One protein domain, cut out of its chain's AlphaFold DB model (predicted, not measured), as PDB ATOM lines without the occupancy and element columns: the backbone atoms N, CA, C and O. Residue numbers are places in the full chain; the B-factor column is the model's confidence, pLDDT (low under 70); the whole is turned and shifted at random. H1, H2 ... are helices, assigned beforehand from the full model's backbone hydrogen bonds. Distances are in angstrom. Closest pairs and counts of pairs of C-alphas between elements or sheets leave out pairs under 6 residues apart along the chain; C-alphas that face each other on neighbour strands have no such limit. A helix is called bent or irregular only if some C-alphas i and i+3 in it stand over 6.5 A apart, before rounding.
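AT A GLANCE: This is residues 4 to 88 of the 89 residues of an uncharacterized protein of Sorangium cellulosum (UniProt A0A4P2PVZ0). The domain is a long helical hairpin: H1 runs one way, the chain turns tightly, and H2 comes back side by side with it. At the open end of the hairpin, where H1 begins and H2 ends, a long loop of residues 62 to 79 swings out and back, and the short helix H3 follows, set at about a right angle to H2. The printed part has 85 residues, with three named helices in the order H1, H2, H3 and no named strand, and its class is all helix. The whole is loose, with a radius of gyration of the C-alphas of 15.4 A, and the C-alphas span 44 by 29 by 20 A.

HOW THE PARTS SIT: H1, residues 4 to 30, and H2, residues 33 to 61, touch and form a helical hairpin. Their lines stand at a shallow tilt of 6 degrees and they run opposite ways. Their closest C-alphas are those of Arg 28 and Phe 36, 5.5 A apart, and their centres are 10.8 A apart. H2 has a kink of 30 degrees near residue 51, and it is only just irregular: C-alphas 53 and 56 are 6.50 A apart. H3, residues 80 to 86, only just touches H2, with 3 pairs of C-alphas within 8 A, and H2 touches it with residues 57 to 61 alone. The closest C-alphas of H2 and H3 are those of Pro 57 and Leu 80, 5.2 A apart, and the two lines stand about perpendicular, at 86 degrees. H1 and H3 are apart. In H1 and H3 every O i to N i+4 pair is within hydrogen-bond range; in H2 it is 22 of 25.

IN THESE COORDINATES: H1 begins at C-alpha 4, at (-26.251, -36.241, -23.860), and ends at C-alpha 30, at (2.147, -9.526, -31.300), 39.7 A from first to last C-alpha. H2 begins at Glu 33 and ends at Glu 61, whose C-alpha is at (-17.702, -42.555, -17.805); it measures 40.3 A from first to last C-alpha. H3 runs from Leu 80 to Lys 86, where C-alpha 86 is at (-14.026, -38.487, -2.239).

THE WHOLE: The two C-alphas farthest apart, those of Ser 32 and Arg 88, are 46.0 A apart. The printed part runs from residue 4 to residue 88 and has no cut. The link from H1 to H2, 2 residues, is tight, and the link from H2 to H3, 18 residues, is long. The mean pLDDT of the printed part is 94.5, and the one residue under 70 is residue 88.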
ATOM      1  N   ASP A   4     -25.958 -37.477 -23.118       96.44
ATOM      2  CA  ASP A   4     -26.251 -36.241 -23.860       96.44
ATOM      3  C   ASP A   4     -25.624 -35.010 -23.191       96.44
ATOM      4  O   ASP A   4     -25.011 -34.176 -23.851       96.44
ATOM      5  N   LEU A   5     -25.695 -34.944 -21.860       96.25
ATOM      6  CA  LEU A   5     -25.049 -33.889 -21.087       96.25
ATOM      7  C   LEU A   5     -23.515 -33.968 -21.178       96.25
ATOM      8  O   LEU A   5     -22.863 -32.932 -21.281       96.25
ATOM      9  N   ALA A   6     -22.937 -35.173 -21.162       96.62
ATOM     10  CA  ALA A   6     -21.499 -35.366 -21.351       96.62
ATOM     11  C   ALA A   6     -21.042 -34.885 -22.735       96.62
ATOM     12  O   ALA A   6     -20.038 -34.186 -22.845       96.62
ATOM     13  N   GLU A   7     -21.812 -35.191 -23.779       96.31
ATOM     14  CA  GLU A   7     -21.553 -34.729 -25.142       96.31
ATOM     15  C   GLU A   7     -21.580 -33.195 -25.241       96.31
ATOM     16  O   GLU A   7     -20.669 -32.577 -25.798       96.31
ATOM     17  N   ASP A   8     -22.583 -32.565 -24.632       97.19
ATOM     18  CA  ASP A   8     -22.728 -31.112 -24.593       97.19
ATOM     19  C   ASP A   8     -21.609 -30.406 -23.821       97.19
ATOM     20  O   ASP A   8     -21.170 -29.317 -24.220       97.19
ATOM     21  N   ILE A   9     -21.137 -31.002 -22.726       96.44
ATOM     22  CA  ILE A   9     -20.003 -30.485 -21.955       96.44
ATOM     23  C   ILE A   9     -18.712 -30.624 -22.763       96.44
ATOM     24  O   ILE A   9     -17.981 -29.643 -22.900       96.44
ATOM     25  N   THR A  10     -18.460 -31.786 -23.372       95.12
ATOM     26  CA  THR A  10     -17.280 -32.013 -24.220       95.12
ATOM     27  C   THR A  10     -17.217 -31.020 -25.381       95.12
ATOM     28  O   THR A  10     -16.157 -30.445 -25.637       95.12
ATOM     29  N   LYS A  11     -18.347 -30.728 -26.043       95.75
ATOM     30  CA  LYS A  11     -18.419 -29.695 -27.095       95.75
ATOM     31  C   LYS A  11     -17.986 -28.318 -26.580       95.75
ATOM     32  O   LYS A  11     -17.205 -27.637 -27.238       95.75
ATOM     33  N   ARG A  12     -18.443 -27.916 -25.390       97.50
ATOM     34  CA  ARG A  12     -18.091 -26.620 -24.776       97.50
ATOM     35  C   ARG A  12     -16.628 -26.553 -24.345       97.50
ATOM     36  O   ARG A  12     -15.989 -25.525 -24.545       97.50
ATOM     37  N   ILE A  13     -16.081 -27.647 -23.818       96.50
ATOM     38  CA  ILE A  13     -14.650 -27.737 -23.500       96.50
ATOM     39  C   ILE A  13     -13.817 -27.594 -24.779       96.50
ATOM     40  O   ILE A  13     -12.860 -26.825 -24.791       96.50
ATOM     41  N   ARG A  14     -14.204 -28.254 -25.879       94.19
ATOM     42  CA  ARG A  14     -13.511 -28.106 -27.171       94.19
ATOM     43  C   ARG A  14     -13.519 -26.664 -27.679       94.19
ATOM     44  O   ARG A  14     -12.489 -26.211 -28.164       94.19
ATOM     45  N   LEU A  15     -14.635 -25.945 -27.541       96.75
ATOM     46  CA  LEU A  15     -14.696 -24.519 -27.888       96.75
ATOM     47  C   LEU A  15     -13.715 -23.696 -27.040       96.75
ATOM     48  O   LEU A  15     -12.941 -22.927 -27.593       96.75
ATOM     49  N   CYS A  16     -13.669 -23.926 -25.725       97.19
ATOM     50  CA  CYS A  16     -12.707 -23.271 -24.829       97.19
ATOM     51  C   CYS A  16     -11.241 -23.539 -25.233       97.19
ATOM     52  O   CYS A  16     -10.421 -22.624 -25.256       97.19
ATOM     53  N   ILE A  17     -10.912 -24.778 -25.616       96.25
ATOM     54  CA  ILE A  17      -9.582 -25.133 -26.137       96.25
ATOM     55  C   ILE A  17      -9.293 -24.401 -27.459       96.25
ATOM     56  O   ILE A  17      -8.163 -23.965 -27.677       96.25
ATOM     57  N   GLY A  18     -10.300 -24.245 -28.323       96.75
ATOM     58  CA  GLY A  18     -10.212 -23.440 -29.544       96.75
ATOM     59  C   GLY A  18      -9.802 -21.996 -29.253       96.75
ATOM     60  O   GLY A  18      -8.788 -21.540 -29.772       96.75
ATOM     61  N   GLU A  19     -10.500 -21.331 -28.331       98.25
ATOM     62  CA  GLU A  19     -10.185 -19.955 -27.917       98.25
ATOM     63  C   GLU A  19      -8.760 -19.828 -27.346       98.25
ATOM     64  O   GLU A  19      -8.029 -18.890 -27.664       98.25
ATOM     65  N   LEU A  20      -8.307 -20.799 -26.541       97.62
ATOM     66  CA  LEU A  20      -6.929 -20.818 -26.029       97.62
ATOM     67  C   LEU A  20      -5.888 -20.909 -27.156       97.62
ATOM     68  O   LEU A  20      -4.833 -20.274 -27.072       97.62
ATOM     69  N   ASN A  21      -6.173 -21.673 -28.212       96.81
ATOM     70  CA  ASN A  21      -5.305 -21.756 -29.386       96.81
ATOM     71  C   ASN A  21      -5.296 -20.448 -30.187       96.81
ATOM     72  O   ASN A  21      -4.227 -20.011 -30.618       96.81
ATOM     73  N   ASP A  22      -6.442 -19.789 -30.336       98.38
ATOM     74  CA  ASP A  22      -6.525 -18.497 -31.022       98.38
ATOM     75  C   ASP A  22      -5.745 -17.414 -30.266       98.38
ATOM     76  O   ASP A  22      -4.983 -16.648 -30.869       98.38
ATOM     77  N   ILE A  23      -5.809 -17.418 -28.931       98.19
ATOM     78  CA  ILE A  23      -4.980 -16.544 -28.091       98.19
ATOM     79  C   ILE A  23      -3.486 -16.852 -28.288       98.19
ATOM     80  O   ILE A  23      -2.677 -15.925 -28.359       98.19
ATOM     81  N   LEU A  24      -3.084 -18.123 -28.428       98.19
ATOM     82  CA  LEU A  24      -1.686 -18.468 -28.722       98.19
ATOM     83  C   LEU A  24      -1.210 -17.887 -30.053       98.19
ATOM     84  O   LEU A  24      -0.081 -17.394 -30.129       98.19
ATOM     85  N   ILE A  25      -2.049 -17.938 -31.089       98.25
ATOM     86  CA  ILE A  25      -1.752 -17.340 -32.395       98.25
ATOM     87  C   ILE A  25      -1.624 -15.821 -32.251       98.25
ATOM     88  O   ILE A  25      -0.666 -15.234 -32.759       98.25
ATOM     89  N   PHE A  26      -2.535 -15.190 -31.510       98.62
ATOM     90  CA  PHE A  26      -2.492 -13.755 -31.252       98.62
ATOM     91  C   PHE A  26      -1.198 -13.337 -30.539       98.62
ATOM     92  O   PHE A  26      -0.499 -12.445 -31.017       98.62
ATOM     93  N   VAL A  27      -0.824 -14.012 -29.447       98.62
ATOM     94  CA  VAL A  27       0.414 -13.723 -28.702       98.62
ATOM     95  C   VAL A  27       1.648 -13.958 -29.574       98.62
ATOM     96  O   VAL A  27       2.566 -13.143 -29.565       98.62
ATOM     97  N   ARG A  28       1.669 -15.026 -30.382       98.31
ATOM     98  CA  ARG A  28       2.779 -15.304 -31.310       98.31
ATOM     99  C   ARG A  28       3.022 -14.160 -32.297       98.31
ATOM    100  O   ARG A  28       4.171 -13.905 -32.641       98.31
ATOM    101  N   ASN A  29       1.956 -13.518 -32.766       98.50
ATOM    102  CA  ASN A  29       2.033 -12.472 -33.784       98.50
ATOM    103  C   ASN A  29       2.331 -11.080 -33.211       98.50
ATOM    104  O   ASN A  29       2.746 -10.204 -33.965       98.50
ATOM    105  N   ASN A  30       2.106 -10.861 -31.910       98.62
ATOM    106  CA  ASN A  30       2.147  -9.526 -31.300       98.62
ATOM    107  C   ASN A  30       3.180  -9.373 -30.172       98.62
ATOM    108  O   ASN A  30       3.431  -8.253 -29.734       98.62
ATOM    109  N   CYS A  31       3.778 -10.465 -29.694       98.50
ATOM    110  CA  CYS A  31       4.754 -10.444 -28.607       98.50
ATOM    111  C   CYS A  31       6.127 -10.948 -29.069       98.50
ATOM    112  O   CYS A  31       6.278 -11.553 -30.133       98.50
ATOM    113  N   SER A  32       7.145 -10.724 -28.242       98.56
ATOM    114  CA  SER A  32       8.467 -11.306 -28.459       98.56
ATOM    115  C   SER A  32       8.430 -12.837 -28.372       98.56
ATOM    116  O   SER A  32       7.557 -13.442 -27.743       98.56
ATOM    117  N   GLU A  33       9.439 -13.497 -28.943       98.25
ATOM    118  CA  GLU A  33       9.560 -14.957 -28.861       98.25
ATOM    119  C   GLU A  33       9.650 -15.455 -27.405       98.25
ATOM    120  O   GLU A  33       9.118 -16.517 -27.072       98.25
ATOM    121  N   GLY A  34      10.301 -14.683 -26.526       98.50
ATOM    122  CA  GLY A  34      10.414 -14.991 -25.099       98.50
ATOM    123  C   GLY A  34       9.058 -14.987 -24.391       98.50
ATOM    124  O   GLY A  34       8.722 -15.953 -23.702       98.50
ATOM    125  N   GLU A  35       8.252 -13.950 -24.618       98.62
ATOM    126  CA  GLU A  35       6.889 -13.839 -24.080       98.62
ATOM    127  C   GLU A  35       5.978 -14.937 -24.632       98.62
ATOM    128  O   GLU A  35       5.293 -15.611 -23.862       98.62
ATOM    129  N   PHE A  36       6.031 -15.198 -25.943       98.62
ATOM    130  CA  PHE A  36       5.267 -16.283 -26.556       98.62
ATOM    131  C   PHE A  36       5.625 -17.646 -25.954       98.62
ATOM    132  O   PHE A  36       4.737 -18.434 -25.629       98.62
ATOM    133  N   LYS A  37       6.917 -17.940 -25.755       98.56
ATOM    134  CA  LYS A  37       7.361 -19.195 -25.130       98.56
ATOM    135  C   LYS A  37       6.833 -19.340 -23.702       98.56
ATOM    136  O   LYS A  37       6.381 -20.431 -23.345       98.56
ATOM    137  N   ALA A  38       6.876 -18.271 -22.907       98.62
ATOM    138  CA  ALA A  38       6.348 -18.269 -21.545       98.62
ATOM    139  C   ALA A  38       4.825 -18.481 -21.533       98.62
ATOM    140  O   ALA A  38       4.331 -19.374 -20.840       98.62
ATOM    141  N   PHE A  39       4.092 -17.741 -22.366       98.50
ATOM    142  CA  PHE A  39       2.639 -17.840 -22.477       98.50
ATOM    143  C   PHE A  39       2.193 -19.226 -22.965       98.50
ATOM    144  O   PHE A  39       1.333 -19.858 -22.353       98.50
ATOM    145  N   ARG A  40       2.845 -19.762 -24.005       98.44
ATOM    146  CA  ARG A  40       2.586 -21.111 -24.533       98.44
ATOM    147  C   ARG A  40       2.768 -22.198 -23.483       98.44
ATOM    148  O   ARG A  40       1.993 -23.151 -23.462       98.44
ATOM    149  N   ARG A  41       3.766 -22.069 -22.604       98.56
ATOM    150  CA  ARG A  41       3.942 -22.999 -21.480       98.56
ATOM    151  C   ARG A  41       2.781 -22.901 -20.487       98.56
ATOM    152  O   ARG A  41       2.286 -23.936 -20.054       98.56
ATOM    153  N   GLY A  42       2.321 -21.690 -20.174       98.44
ATOM    154  CA  GLY A  42       1.140 -21.473 -19.333       98.44
ATOM    155  C   GLY A  42      -0.120 -22.124 -19.908       98.44
ATOM    156  O   GLY A  42      -0.783 -22.888 -19.211       98.44
ATOM    157  N   VAL A  43      -0.399 -21.907 -21.198       98.25
ATOM    158  CA  VAL A  43      -1.530 -22.554 -21.886       98.25
ATOM    159  C   VAL A  43      -1.394 -24.075 -21.873       98.25
ATOM    160  O   VAL A  43      -2.367 -24.760 -21.583       98.25
ATOM    161  N   GLY A  44      -0.194 -24.619 -22.104       98.00
ATOM    162  CA  GLY A  44       0.050 -26.062 -22.018       98.00
ATOM    163  C   GLY A  44      -0.327 -26.658 -20.656       98.00
ATOM    164  O   GLY A  44      -0.975 -27.699 -20.608       98.00
ATOM    165  N   ASN A  45       0.002 -25.971 -19.559       98.25
ATOM    166  CA  ASN A  45      -0.385 -26.404 -18.212       98.25
ATOM    167  C   ASN A  45      -1.911 -26.374 -18.020       98.25
ATOM    168  O   ASN A  45      -2.480 -27.319 -17.484       98.25
ATOM    169  N   VAL A  46      -2.585 -25.317 -18.490       98.06
ATOM    170  CA  VAL A  46      -4.054 -25.212 -18.426       98.06
ATOM    171  C   VAL A  46      -4.726 -26.327 -19.229       98.06
ATOM    172  O   VAL A  46      -5.669 -26.943 -18.742       98.06
ATOM    173  N   LEU A  47      -4.228 -26.621 -20.434       96.94
ATOM    174  CA  LEU A  47      -4.745 -27.711 -21.262       96.94
ATOM    175  C   LEU A  47      -4.553 -29.076 -20.586       96.94
ATOM    176  O   LEU A  47      -5.466 -29.895 -20.648       96.94
ATOM    177  N   SER A  48      -3.426 -29.299 -19.897       96.06
ATOM    178  CA  SER A  48      -3.215 -30.515 -19.097       96.06
ATOM    179  C   SER A  48      -4.257 -30.643 -17.987       96.06
ATOM    180  O   SER A  48      -4.875 -31.690 -17.843       96.06
ATOM    181  N   GLU A  49      -4.523 -29.568 -17.243       96.50
ATOM    182  CA  GLU A  49      -5.520 -29.581 -16.164       96.50
ATOM    183  C   GLU A  49      -6.949 -29.786 -16.690       96.50
ATOM    184  O   GLU A  49      -7.731 -30.527 -16.091       96.50
ATOM    185  N   ILE A  50      -7.297 -29.178 -17.832       96.06
ATOM    186  CA  ILE A  50      -8.571 -29.438 -18.521       96.06
ATOM    187  C   ILE A  50      -8.670 -30.920 -18.887       96.06
ATOM    188  O   ILE A  50      -9.709 -31.536 -18.632       96.06
ATOM    189  N   GLN A  51      -7.604 -31.490 -19.454       94.31
ATOM    190  CA  GLN A  51      -7.591 -32.888 -19.857       94.31
ATOM    191  C   GLN A  51      -7.796 -33.803 -18.643       94.31
ATOM    192  O   GLN A  51      -8.771 -34.549 -18.574       94.31
ATOM    193  N   ASP A  52      -6.915 -33.691 -17.651       94.00
ATOM    194  CA  ASP A  52      -6.818 -34.631 -16.537       94.00
ATOM    195  C   ASP A  52      -8.010 -34.542 -15.577       94.00
ATOM    196  O   ASP A  52      -8.466 -35.558 -15.037       94.00
ATOM    197  N   ARG A  53      -8.524 -33.327 -15.337       93.69
ATOM    198  CA  ARG A  53      -9.576 -33.091 -14.337       93.69
ATOM    199  C   ARG A  53     -10.975 -32.999 -14.910       93.69
ATOM    200  O   ARG A  53     -11.924 -33.241 -14.165       93.69
ATOM    201  N   LEU A  54     -11.123 -32.626 -16.181       94.69
ATOM    202  CA  LEU A  54     -12.440 -32.428 -16.788       94.69
ATOM    203  C   LEU A  54     -12.738 -33.497 -17.835       94.69
ATOM    204  O   LEU A  54     -13.705 -34.240 -17.665       94.69
ATOM    205  N   THR A  55     -11.936 -33.609 -18.895       95.31
ATOM    206  CA  THR A  55     -12.295 -34.482 -20.025       95.31
ATOM    207  C   THR A  55     -12.070 -35.954 -19.724       95.31
ATOM    208  O   THR A  55     -12.957 -36.757 -19.989       95.31
ATOM    209  N   ASP A  56     -10.943 -36.323 -19.119       95.94
ATOM    210  CA  ASP A  56     -10.621 -37.713 -18.791       95.94
ATOM    211  C   ASP A  56     -11.683 -38.369 -17.900       95.94
ATOM    212  O   ASP A  56     -12.179 -39.444 -18.247       95.94
ATOM    213  N   PRO A  57     -12.111 -37.745 -16.785       96.69
ATOM    214  CA  PRO A  57     -13.175 -38.298 -15.956       96.69
ATOM    215  C   PRO A  57     -14.509 -38.467 -16.694       96.69
ATOM    216  O   PRO A  57     -15.253 -39.397 -16.377       96.69
ATOM    217  N   ILE A  58     -14.812 -37.595 -17.665       96.31
ATOM    218  CA  ILE A  58     -16.005 -37.704 -18.516       96.31
ATOM    219  C   ILE A  58     -15.846 -38.860 -19.505       96.31
ATOM    220  O   ILE A  58     -16.743 -39.691 -19.607       96.31
ATOM    221  N   TYR A  59     -14.708 -38.956 -20.193       96.38
ATOM    222  CA  TYR A  59     -14.436 -40.001 -21.180       96.38
ATOM    223  C   TYR A  59     -14.351 -41.396 -20.563       96.38
ATOM    224  O   TYR A  59     -14.777 -42.363 -21.184       96.38
ATOM    225  N   ARG A  60     -13.868 -41.523 -19.322       96.19
ATOM    226  CA  ARG A  60     -13.936 -42.794 -18.583       96.19
ATOM    227  C   ARG A  60     -15.376 -43.218 -18.288       96.19
ATOM    228  O   ARG A  60     -15.657 -44.411 -18.267       96.19
ATOM    229  N   GLU A  61     -16.281 -42.265 -18.045       95.38
ATOM    230  CA  GLU A  61     -17.702 -42.555 -17.805       95.38
ATOM    231  C   GLU A  61     -18.486 -42.782 -19.114       95.38
ATOM    232  O   GLU A  61     -19.400 -43.605 -19.153       95.38
ATOM    233  N   HIS A  62     -18.120 -42.071 -20.184       95.62
ATOM    234  CA  HIS A  62     -18.783 -42.065 -21.490       95.62
ATOM    235  C   HIS A  62     -17.743 -42.107 -22.631       95.62
ATOM    236  O   HIS A  62     -17.487 -41.085 -23.272       95.62
ATOM    237  N   PRO A  63     -17.108 -43.266 -22.894       94.38
ATOM    238  CA  PRO A  63     -16.029 -43.371 -23.883       94.38
ATOM    239  C   PRO A  63     -16.503 -43.136 -25.322       94.38
ATOM    240  O   PRO A  63     -15.727 -42.731 -26.179       94.38
ATOM    241  N   ASP A  64     -17.789 -43.331 -25.591       93.44
ATOM    242  CA  ASP A  64     -18.425 -43.087 -26.884       93.44
ATOM    243  C   ASP A  64     -18.614 -41.593 -27.213       93.44
ATOM    244  O   ASP A  64     -18.963 -41.251 -28.341       93.44
ATOM    245  N   VAL A  65     -18.386 -40.702 -26.242       94.88
ATOM    246  CA  VAL A  65     -18.365 -39.242 -26.442       94.88
ATOM    247  C   VAL A  65     -16.980 -38.746 -26.881       94.88
ATOM    248  O   VAL A  65     -16.850 -37.593 -27.304       94.88
ATOM    249  N   ILE A  66     -15.944 -39.591 -26.818       92.94
ATOM    250  CA  ILE A  66     -14.616 -39.229 -27.319       92.94
ATOM    251  C   ILE A  66     -14.739 -38.915 -28.811       92.94
ATOM    252  O   ILE A  66     -15.244 -39.736 -29.582       92.94
ATOM    253  N   PRO A  67     -14.273 -37.740 -29.247       87.50
ATOM    254  CA  PRO A  67     -14.348 -37.397 -30.650       87.50
ATOM    255  C   PRO A  67     -13.538 -38.345 -31.532       87.50
ATOM    256  O   PRO A  67     -12.388 -38.664 -31.228       87.50
ATOM    257  N   SER A  68     -14.115 -38.752 -32.661       86.62
ATOM    258  CA  SER A  68     -13.487 -39.706 -33.581       86.62
ATOM    259  C   SER A  68     -12.161 -39.212 -34.167       86.62
ATOM    260  O   SER A  68     -11.318 -40.019 -34.539       86.62
ATOM    261  N   ASP A  69     -11.970 -37.892 -34.248       86.00
ATOM    262  CA  ASP A  69     -10.750 -37.245 -34.736       86.00
ATOM    263  C   ASP A  69      -9.612 -37.214 -33.701       86.00
ATOM    264  O   ASP A  69      -8.470 -36.947 -34.065       86.00
ATOM    265  N   ALA A  70      -9.892 -37.500 -32.425       82.69
ATOM    266  CA  ALA A  70      -8.912 -37.368 -31.350       82.69
ATOM    267  C   ALA A  70      -7.932 -38.551 -31.242       82.69
ATOM    268  O   ALA A  70      -6.887 -38.394 -30.619       82.69
ATOM    269  N   ASN A  71      -8.264 -39.723 -31.811       85.62
ATOM    270  CA  ASN A  71      -7.512 -40.981 -31.648       85.62
ATOM    271  C   ASN A  71      -7.013 -41.187 -30.201       85.62
ATOM    272  O   ASN A  71      -5.825 -41.398 -29.948       85.62
ATOM    273  N   TYR A  72      -7.928 -41.033 -29.244       89.62
ATOM    274  CA  TYR A  72      -7.615 -40.958 -27.823       89.62
ATOM    275  C   TYR A  72      -8.325 -42.064 -27.045       89.62
ATOM    276  O   TYR A  72      -9.513 -42.309 -27.247       89.62
ATOM    277  N   THR A  73      -7.604 -42.675 -26.106       89.81
ATOM    278  CA  THR A  73      -8.153 -43.622 -25.133       89.81
ATOM    279  C   THR A  73      -7.775 -43.144 -23.735       89.81
ATOM    280  O   THR A  73      -6.577 -43.016 -23.462       89.81
ATOM    281  N   PRO A  74      -8.743 -42.888 -22.836       90.06
ATOM    282  CA  PRO A  74      -8.441 -42.427 -21.491       90.06
ATOM    283  C   PRO A  74      -7.695 -43.507 -20.713       90.06
ATOM    284  O   PRO A  74      -8.092 -44.674 -20.697       90.06
ATOM    285  N   LEU A  75      -6.627 -43.107 -20.022       89.25
ATOM    286  CA  LEU A  75      -5.956 -43.987 -19.070       89.25
ATOM    287  C   LEU A  75      -6.893 -44.308 -17.893       89.25
ATOM    288  O   LEU A  75      -7.755 -43.484 -17.562       89.25
ATOM    289  N   PRO A  76      -6.730 -45.465 -17.220       92.75
ATOM    290  CA  PRO A  76      -7.481 -45.772 -16.009       92.75
ATOM    291  C   PRO A  76      -7.335 -44.670 -14.956       92.75
ATOM    292  O   PRO A  76      -6.254 -44.126 -14.743       92.75
ATOM    293  N   GLY A  77      -8.429 -44.348 -14.274       92.88
ATOM    294  CA  GLY A  77      -8.465 -43.285 -13.279       92.88
ATOM    295  C   GLY A  77      -9.886 -43.023 -12.787       92.88
ATOM    296  O   GLY A  77     -10.815 -43.722 -13.195       92.88
ATOM    297  N   PRO A  78     -10.080 -42.035 -11.902       94.06
ATOM    298  CA  PRO A  78     -11.390 -41.763 -11.333       94.06
ATOM    299  C   PRO A  78     -12.330 -41.131 -12.370       94.06
ATOM    300  O   PRO A  78     -11.920 -40.304 -13.189       94.06
ATOM    301  N   THR A  79     -13.606 -41.491 -12.314       95.00
ATOM    302  CA  THR A  79     -14.689 -40.758 -12.982       95.00
ATOM    303  C   THR A  79     -15.071 -39.517 -12.170       95.00
ATOM    304  O   THR A  79     -14.680 -39.370 -11.008       95.00
ATOM    305  N   LEU A  80     -15.904 -38.631 -12.729       92.19
ATOM    306  CA  LEU A  80     -16.445 -37.500 -11.963       92.19
ATOM    307  C   LEU A  80     -17.235 -37.960 -10.726       92.19
ATOM    308  O   LEU A  80     -17.212 -37.283  -9.698       92.19
ATOM    309  N   LYS A  81     -17.903 -39.121 -10.801       91.19
ATOM    310  CA  LYS A  81     -18.615 -39.712  -9.658       91.19
ATOM    311  C   LYS A  81     -17.654 -40.097  -8.534       91.19
ATOM    312  O   LYS A  81     -17.932 -39.786  -7.379       91.19
ATOM    313  N   ASP A  82     -16.521 -40.709  -8.872       92.88
ATOM    314  CA  ASP A  82     -15.513 -41.121  -7.888       92.88
ATOM    315  C   ASP A  82     -14.863 -39.912  -7.209       92.88
ATOM    316  O   ASP A  82     -14.654 -39.911  -5.995       92.88
ATOM    317  N   ILE A  83     -14.574 -38.861  -7.985       91.00
ATOM    318  CA  ILE A  83     -14.038 -37.597  -7.461       91.00
ATOM    319  C   ILE A  83     -15.043 -36.976  -6.487       91.00
ATOM    320  O   ILE A  83     -14.689 -36.668  -5.352       91.00
ATOM    321  N   ALA A  84     -16.312 -36.859  -6.892       90.44
ATOM    322  CA  ALA A  84     -17.357 -36.272  -6.059       90.44
ATOM    323  C   ALA A  84     -17.606 -37.056  -4.759       90.44
ATOM    324  O   ALA A  84     -17.931 -36.448  -3.740       90.44
ATOM    325  N   ALA A  85     -17.456 -38.385  -4.778       88.88
ATOM    326  CA  ALA A  85     -17.579 -39.220  -3.586       88.88
ATOM    327  C   ALA A  85     -16.438 -38.967  -2.585       88.88
ATOM    328  O   ALA A  85     -16.693 -38.865  -1.387       88.88
ATOM    329  N   LYS A  86     -15.202 -38.797  -3.072       80.25
ATOM    330  CA  LYS A  86     -14.026 -38.487  -2.239       80.25
ATOM    331  C   LYS A  86     -14.028 -37.063  -1.685       80.25
ATOM    332  O   LYS A  86     -13.459 -36.826  -0.635       80.25
ATOM    333  N   SER A  87     -14.666 -36.107  -2.359       74.38
ATOM    334  CA  SER A  87     -14.767 -34.725  -1.861       74.38
ATOM    335  C   SER A  87     -15.761 -34.544  -0.705       74.38
ATOM    336  O   SER A  87     -15.878 -33.442  -0.180       74.38
ATOM    337  N   ARG A  88     -16.516 -35.589  -0.341       63.56
ATOM    338  CA  ARG A  88     -17.509 -35.571   0.749       63.56
ATOM    339  C   ARG A  88     -17.033 -36.275   2.027       63.56
ATOM    340  O   ARG A  88     -17.788 -36.288   2.995       63.56
TER     341      ARG A  88